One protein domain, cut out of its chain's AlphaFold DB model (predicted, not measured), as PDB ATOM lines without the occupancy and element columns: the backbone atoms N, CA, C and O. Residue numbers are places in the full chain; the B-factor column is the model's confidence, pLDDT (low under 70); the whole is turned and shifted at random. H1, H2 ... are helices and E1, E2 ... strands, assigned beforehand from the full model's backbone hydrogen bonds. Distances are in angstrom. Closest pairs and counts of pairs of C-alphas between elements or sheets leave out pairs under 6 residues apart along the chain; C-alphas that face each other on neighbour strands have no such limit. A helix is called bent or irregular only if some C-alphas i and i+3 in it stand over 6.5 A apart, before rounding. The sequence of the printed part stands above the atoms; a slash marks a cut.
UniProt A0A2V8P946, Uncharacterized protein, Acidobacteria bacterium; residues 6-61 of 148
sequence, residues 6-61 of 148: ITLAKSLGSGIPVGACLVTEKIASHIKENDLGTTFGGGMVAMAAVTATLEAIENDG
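What this domain is: This is residues 6 to 61 of the 148 residues of an uncharacterized protein of Acidobacteria bacterium (UniProt A0A2V8P946). A loose, open model: a short ribbon of two antiparallel strands, E1 and E2, has the small helix H1 beyond one end, where H1 packs on the long helix H3, and the small helix H2 beyond the other. From H2 a wide loop without named elements swings out and returns to H3; residues 25 to 39 and 55 to 61 stick out free. The printed part has 56 residues, with three named helices and two named strands that follow along the chain as E1, H1, E2, H2, H3; the class is mixed, helices and strands, with 31 residues in named elements. It is loose, with a radius of gyration of the C-alphas of 13.2 A, and only just elongated, spanning 38 by 25 by 15 A.

How they stand to each other: Start at E1, residues 6 to 8, the antiparallel neighbour of E2, residues 20 to 23, at 167 degrees between their directions. Look for N 6 and O 22, and N 20 and O 8, each pair 2.8 A apart and within hydrogen-bond range. H1, residues 10 to 13, touches H3, residues 44 to 59; their closest C-alphas, of Gly 13 and Val 50, are 4.9 A apart. H2, residues 25 to 28, touches no helix. E2 and H3 are apart. In H3 every O i to N i+4 pair is within hydrogen-bond range; H1 and H2 are too short for such a pair.

Where its parts are: Find C-alpha 6 at (487.348, 232.112, 426.994), where E1 begins its 6.6 A. H1 is only just irregular, with C-alphas 10 and 13 6.6 A apart. E2 measures 9.7 A and H2 4.8 A. H3 runs 22.0 A from C-alpha 44 at (507.734, 236.868, 433.806) to C-alpha 59 at (506.120, 218.052, 422.542).

The domain as a whole: The C-alphas farthest apart, of Asn 34 and Gly 61, are 39.0 A apart. The printed part has no cut. The link from H2 to H3, residues 29 to 43, is long. No printed residue is under 70 in pLDDT.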
ATOM      1  N   ILE A   6     486.911 233.343 426.317       98.06
ATOM      2  CA  ILE A   6     487.348 232.112 426.994       98.06
ATOM      3  C   ILE A   6     488.184 232.480 428.215       98.06
ATOM      4  O   ILE A   6     489.160 233.217 428.104       98.06
ATOM      5  N   THR A   7     487.860 231.910 429.373       97.50
ATOM      6  CA  THR A   7     488.685 232.032 430.579       97.50
ATOM      7  C   THR A   7     489.501 230.764 430.812       97.50
ATOM      8  O   THR A   7     488.998 229.646 430.708       97.50
ATOM      9  N   LEU A   8     490.781 230.938 431.130       97.56
ATOM     10  CA  LEU A   8     491.752 229.871 431.374       97.56
ATOM     11  C   LEU A   8     492.456 230.121 432.713       97.56
ATOM     12  O   LEU A   8     492.678 231.267 433.091       97.56
ATOM     13  N   ALA A   9     492.802 229.057 433.435       96.62
ATOM     14  CA  ALA A   9     493.533 229.101 434.708       96.62
ATOM     15  C   ALA A   9     494.041 227.683 435.049       96.62
ATOM     16  O   ALA A   9     494.240 226.862 434.152       96.62
ATOM     17  N   LYS A  10     494.168 227.354 436.344       95.62
ATOM     18  CA  LYS A  10     494.510 226.014 436.860       95.62
ATOM     19  C   LYS A  10     495.784 225.465 436.207       95.62
ATOM     20  O   LYS A  10     496.869 225.972 436.470       95.62
ATOM     21  N   SER A  11     495.643 224.454 435.348       95.44
ATOM     22  CA  SER A  11     496.746 223.776 434.674       95.44
ATOM     23  C   SER A  11     497.528 224.684 433.733       95.44
ATOM     24  O   SER A  11     498.644 224.326 433.406       95.44
ATOM     25  N   LEU A  12     496.996 225.856 433.351       97.12
ATOM     26  CA  LEU A  12     497.679 226.824 432.487       97.12
ATOM     27  C   LEU A  12     499.100 227.164 432.972       97.12
ATOM     28  O   LEU A  12     499.984 227.340 432.147       97.12
ATOM     29  N   GLY A  13     499.316 227.244 434.289       95.94
ATOM     30  CA  GLY A  13     500.633 227.514 434.879       95.94
ATOM     31  C   GLY A  13     501.298 226.312 435.546       95.94
ATOM     32  O   GLY A  13     502.247 226.512 436.295       95.94
ATOM     33  N   SER A  14     500.768 225.093 435.377       94.69
ATOM     34  CA  SER A  14     501.279 223.859 436.010       94.69
ATOM     35  C   SER A  14     501.634 223.990 437.504       94.69
ATOM     36  O   SER A  14     502.628 223.444 437.973       94.69
ATOM     37  N   GLY A  15     500.815 224.727 438.265       94.12
ATOM     38  CA  GLY A  15     501.022 224.989 439.697       94.12
ATOM     39  C   GLY A  15     501.439 226.425 440.034       94.12
ATOM     40  O   GLY A  15     501.267 226.847 441.176       94.12
ATOM     41  N   ILE A  16     501.898 227.209 439.055       97.00
ATOM     42  CA  ILE A  16     502.121 228.653 439.211       97.00
ATOM     43  C   ILE A  16     500.790 229.409 439.058       97.00
ATOM     44  O   ILE A  16     500.051 229.146 438.103       97.00
ATOM     45  N   PRO A  17     500.453 230.355 439.962       95.81
ATOM     46  CA  PRO A  17     499.224 231.137 439.858       95.81
ATOM     47  C   PRO A  17     499.182 231.975 438.577       95.81
ATOM     48  O   PRO A  17     499.929 232.938 438.418       95.81
ATOM     49  N   VAL A  18     498.277 231.618 437.666       96.69
ATOM     50  CA  VAL A  18     498.037 232.354 436.424       96.69
ATOM     51  C   VAL A  18     496.612 232.120 435.934       96.69
ATOM     52  O   VAL A  18     496.047 231.032 436.077       96.69
ATOM     53  N   GLY A  19     496.032 233.161 435.345       96.38
ATOM     54  CA  GLY A  19     494.785 233.094 434.603       96.38
ATOM     55  C   GLY A  19     494.881 233.945 433.343       96.38
ATOM     56  O   GLY A  19     495.664 234.893 433.291       96.38
ATOM     57  N   ALA A  20     494.092 233.599 432.335       96.19
ATOM     58  CA  ALA A  20     493.996 234.334 431.084       96.19
ATOM     59  C   ALA A  20     492.530 234.485 430.671       96.19
ATOM     60  O   ALA A  20     491.707 233.600 430.909       96.19
ATOM     61  N   CYS A  21     492.216 235.611 430.037       95.94
ATOM     62  CA  CYS A  21     490.945 235.856 429.372       95.94
ATOM     63  C   CYS A  21     491.253 236.089 427.893       95.94
ATOM     64  O   CYS A  21     491.850 237.103 427.539       95.94
ATOM     65  N   LEU A  22     490.914 235.119 427.050       96.81
ATOM     66  CA  LEU A  22     491.022 235.241 425.604       96.81
ATOM     67  C   LEU A  22     489.736 235.874 425.093       96.81
ATOM     68  O   LEU A  22     488.647 235.434 425.461       96.81
ATOM     69  N   VAL A  23     489.861 236.881 424.240       97.12
ATOM     70  CA  VAL A  23     488.725 237.578 423.640       97.12
ATOM     71  C   VAL A  23     488.909 237.659 422.130       97.12
ATOM     72  O   VAL A  23     490.037 237.677 421.639       97.12
ATOM     73  N   THR A  24     487.809 237.691 421.382       97.88
ATOM     74  CA  THR A  24     487.860 237.939 419.936       97.88
ATOM     75  C   THR A  24     488.304 239.368 419.635       97.88
ATOM     76  O   THR A  24     488.142 240.266 420.462       97.88
ATOM     77  N   GLU A  25     488.789 239.601 418.413       96.88
ATOM     78  CA  GLU A  25     489.186 240.938 417.942       96.88
ATOM     79  C   GLU A  25     488.065 241.972 418.123       96.88
ATOM     80  O   GLU A  25     488.298 243.088 418.575       96.88
ATOM     81  N   LYS A  26     486.816 241.561 417.865       97.06
ATOM     82  CA  LYS A  26     485.619 242.386 418.065       97.06
ATOM     83  C   LYS A  26     485.519 242.932 419.492       97.06
ATOM     84  O   LYS A  26     485.061 244.051 419.682       97.06
ATOM     85  N   ILE A  27     485.886 242.140 420.497       97.25
ATOM     86  CA  ILE A  27     485.866 242.571 421.898       97.25
ATOM     87  C   ILE A  27     487.146 243.337 422.226       97.25
ATOM     88  O   ILE A  27     487.067 244.395 422.847       97.25
ATOM     89  N   ALA A  28     488.301 242.841 421.773       96.56
ATOM     90  CA  ALA A  28     489.595 243.480 421.984       96.56
ATOM     91  C   ALA A  28     489.604 244.941 421.504       96.56
ATOM     92  O   ALA A  28     490.104 245.801 422.221       96.56
ATOM     93  N   SER A  29     488.957 245.251 420.372       97.25
ATOM     94  CA  SER A  29     488.876 246.615 419.827       97.25
ATOM     95  C   SER A  29     488.143 247.624 420.723       97.25
ATOM     96  O   SER A  29     488.216 248.829 420.487       97.25
ATOM     97  N   HIS A  30     487.407 247.151 421.733       97.00
ATOM     98  CA  HIS A  30     486.736 247.998 422.718       97.00
ATOM     99  C   HIS A  30     487.514 248.151 424.030       97.00
ATOM    100  O   HIS A  30     487.129 248.998 424.833       97.00
ATOM    101  N   ILE A  31     488.579 247.370 424.242       96.31
ATOM    102  CA  ILE A  31     489.438 247.456 425.427       96.31
ATOM    103  C   ILE A  31     490.430 248.598 425.219       96.31
ATOM    104  O   ILE A  31     491.196 248.612 424.255       96.31
ATOM    105  N   LYS A  32     490.414 249.563 426.129       96.00
ATOM    106  CA  LYS A  32     491.271 250.746 426.099       96.00
ATOM    107  C   LYS A  32     492.391 250.634 427.121       96.00
ATOM    108  O   LYS A  32     492.375 249.811 428.036       96.00
ATOM    109  N   GLU A  33     493.372 251.513 426.967       92.44
ATOM    110  CA  GLU A  33     494.393 251.716 427.985       92.44
ATOM    111  C   GLU A  33     493.727 252.032 429.335       92.44
ATOM    112  O   GLU A  33     492.838 252.879 429.409       92.44
ATOM    113  N   ASN A  34     494.172 251.349 430.393       92.12
ATOM    114  CA  ASN A  34     493.637 251.414 431.760       92.12
ATOM    115  C   ASN A  34     492.279 250.728 432.023       92.12
ATOM    116  O   ASN A  34     491.831 250.747 433.168       92.12
ATOM    117  N   ASP A  35     491.656 250.055 431.046       94.56
ATOM    118  CA  ASP A  35     490.449 249.240 431.307       94.56
ATOM    119  C   ASP A  35     490.769 247.947 432.082       94.56
ATOM    120  O   ASP A  35     489.917 247.383 432.772       94.56
ATOM    121  N   LEU A  36     492.009 247.463 431.967       90.31
ATOM    122  CA  LEU A  36     492.506 246.270 432.643       90.31
ATOM    123  C   LEU A  36     493.563 246.668 433.673       90.31
ATOM    124  O   LEU A  36     494.488 247.415 433.364       90.31
ATOM    125  N   GLY A  37     493.448 246.137 434.889       86.75
ATOM    126  CA  GLY A  37     494.358 246.456 435.987       86.75
ATOM    127  C   GLY A  37     494.778 245.215 436.762       86.75
ATOM    128  O   GLY A  37     493.943 244.411 437.172       86.75
ATOM    129  N   THR A  38     496.085 245.056 436.967       89.50
ATOM    130  CA  THR A  38     496.654 244.009 437.821       89.50
ATOM    131  C   THR A  38     498.115 244.311 438.139       89.50
ATOM    132  O   THR A  38     498.890 244.656 437.252       89.50
ATOM    133  N   THR A  39     498.506 244.155 439.403       92.19
ATOM    134  CA  THR A  39     499.899 244.343 439.842       92.19
ATOM    135  C   THR A  39     500.824 243.230 439.343       92.19
ATOM    136  O   THR A  39     502.009 243.462 439.134       92.19
ATOM    137  N   PHE A  40     500.295 242.014 439.162       91.50
ATOM    138  CA  PHE A  40     501.089 240.812 438.864       91.50
ATOM    139  C   PHE A  40     500.773 240.178 437.502       91.50
ATOM    140  O   PHE A  40     501.392 239.179 437.129       91.50
ATOM    141  N   GLY A  41     499.801 240.712 436.759       88.88
ATOM    142  CA  GLY A  41     499.446 240.174 435.449       88.88
ATOM    143  C   GLY A  41     500.590 240.311 434.455       88.88
ATOM    144  O   GLY A  41     501.292 241.316 434.435       88.88
ATOM    145  N   GLY A  42     500.798 239.266 433.654       89.62
ATOM    146  CA  GLY A  42     501.919 239.214 432.716       89.62
ATOM    147  C   GLY A  42     503.296 239.091 433.381       89.62
ATOM    148  O   GLY A  42     504.307 239.296 432.716       89.62
ATOM    149  N   GLY A  43     503.370 238.754 434.676       94.94
ATOM    150  CA  GLY A  43     504.644 238.549 435.368       94.94
ATOM    151  C   GLY A  43     505.503 237.456 434.716       94.94
ATOM    152  O   GLY A  43     505.004 236.390 434.359       94.94
ATOM    153  N   MET A  44     506.812 237.702 434.599       96.31
ATOM    154  CA  MET A  44     507.734 236.868 433.806       96.31
ATOM    155  C   MET A  44     507.769 235.396 434.240       96.31
ATOM    156  O   MET A  44     507.794 234.514 433.389       96.31
ATOM    157  N   VAL A  45     507.716 235.114 435.547       96.75
ATOM    158  CA  VAL A  45     507.703 233.732 436.067       96.75
ATOM    159  C   VAL A  45     506.427 232.997 435.658       96.75
ATOM    160  O   VAL A  45     506.489 231.848 435.227       96.75
ATOM    161  N   ALA A  46     505.270 233.661 435.749       96.75
ATOM    162  CA  ALA A  46     504.006 233.079 435.316       96.75
ATOM    163  C   ALA A  46     504.018 232.823 433.805       96.75
ATOM    164  O   ALA A  46     503.643 231.739 433.378       96.75
ATOM    165  N   MET A  47     504.502 233.775 433.004       97.69
ATOM    166  CA  MET A  47     504.578 233.610 431.548       97.69
ATOM    167  C   MET A  47     505.543 232.492 431.137       97.69
ATOM    168  O   MET A  47     505.189 231.685 430.286       97.69
ATOM    169  N   ALA A  48     506.701 232.368 431.793       98.00
ATOM    170  CA  ALA A  48     507.623 231.257 431.560       98.00
ATOM    171  C   ALA A  48     506.977 229.895 431.878       98.00
ATOM    172  O   ALA A  48     507.116 228.953 431.102       98.00
ATOM    173  N   ALA A  49     506.224 229.800 432.980       97.94
ATOM    174  CA  ALA A  49     505.499 228.582 433.339       97.94
ATOM    175  C   ALA A  49     504.385 228.238 432.336       97.94
ATOM    176  O   ALA A  49     504.196 227.064 432.019       97.94
ATOM    177  N   VAL A  50     503.674 229.245 431.814       98.25
ATOM    178  CA  VAL A  50     502.670 229.055 430.755       98.25
ATOM    179  C   VAL A  50     503.318 228.507 429.489       98.25
ATOM    180  O   VAL A  50     502.864 227.484 428.984       98.25
ATOM    181  N   THR A  51     504.396 229.132 429.009       98.19
ATOM    182  CA  THR A  51     505.111 228.670 427.811       98.19
ATOM    183  C   THR A  51     505.595 227.233 427.980       98.19
ATOM    184  O   THR A  51     505.238 226.382 427.171       98.19
ATOM    185  N   ALA A  52     506.295 226.931 429.077       98.12
ATOM    186  CA  ALA A  52     506.791 225.581 429.346       98.12
ATOM    187  C   ALA A  52     505.659 224.542 429.451       98.12
ATOM    188  O   ALA A  52     505.811 223.406 429.010       98.12
ATOM    189  N   THR A  53     504.506 224.924 430.010       97.75
ATOM    190  CA  THR A  53     503.329 224.047 430.085       97.75
ATOM    191  C   THR A  53     502.791 223.714 428.695       97.75
ATOM    192  O   THR A  53     502.506 222.551 428.414       97.75
ATOM    193  N   LEU A  54     502.632 224.721 427.831       97.69
ATOM    194  CA  LEU A  54     502.125 224.527 426.472       97.69
ATOM    195  C   LEU A  54     503.098 223.686 425.638       97.69
ATOM    196  O   LEU A  54     502.675 222.721 425.008       97.69
ATOM    197  N   GLU A  55     504.395 223.988 425.723       98.19
ATOM    198  CA  GLU A  55     505.450 223.217 425.061       98.19
ATOM    199  C   GLU A  55     505.455 221.754 425.511       98.19
ATOM    200  O   GLU A  55     505.541 220.867 424.671       98.19
ATOM    201  N   ALA A  56     505.313 221.474 426.811       97.25
ATOM    202  CA  ALA A  56     505.236 220.100 427.304       97.25
ATOM    203  C   ALA A  56     503.992 219.366 426.774       97.25
ATOM    204  O   ALA A  56     504.083 218.216 426.349       97.25
ATOM    205  N   ILE A  57     502.828 220.026 426.747       97.44
ATOM    206  CA  ILE A  57     501.593 219.425 426.218       97.44
ATOM    207  C   ILE A  57     501.757 219.021 424.746       97.44
ATOM    208  O   ILE A  57     501.298 217.939 424.362       97.44
ATOM    209  N   GLU A  58     502.390 219.875 423.940       96.94
ATOM    210  CA  GLU A  58     502.617 219.644 422.511       96.94
ATOM    211  C   GLU A  58     503.729 218.618 422.259       96.94
ATOM    212  O   GLU A  58     503.489 217.604 421.599       96.94
ATOM    213  N   ASN A  59     504.921 218.845 422.816       98.00
ATOM    214  CA  ASN A  59     506.120 218.052 422.542       98.00
ATOM    215  C   ASN A  59     506.027 216.628 423.100       98.00
ATOM    216  O   ASN A  59     506.495 215.690 422.452       98.00
ATOM    217  N   ASP A  60     505.382 216.445 424.254       96.81
ATOM    218  CA  ASP A  60     505.223 215.123 424.869       96.81
ATOM    219  C   ASP A  60     503.980 214.380 424.343       96.81
ATOM    220  O   ASP A  60     503.664 213.280 424.803       96.81
ATOM    221  N   GLY A  61     503.232 214.971 423.401       97.12
ATOM    222  CA  GLY A  61     502.038 214.354 422.821       97.12
ATOM    223  C   GLY A  61     500.944 214.068 423.854       97.12
ATOM    224  O   GLY A  61     500.215 213.077 423.738       97.12
TER     225      GLY A  61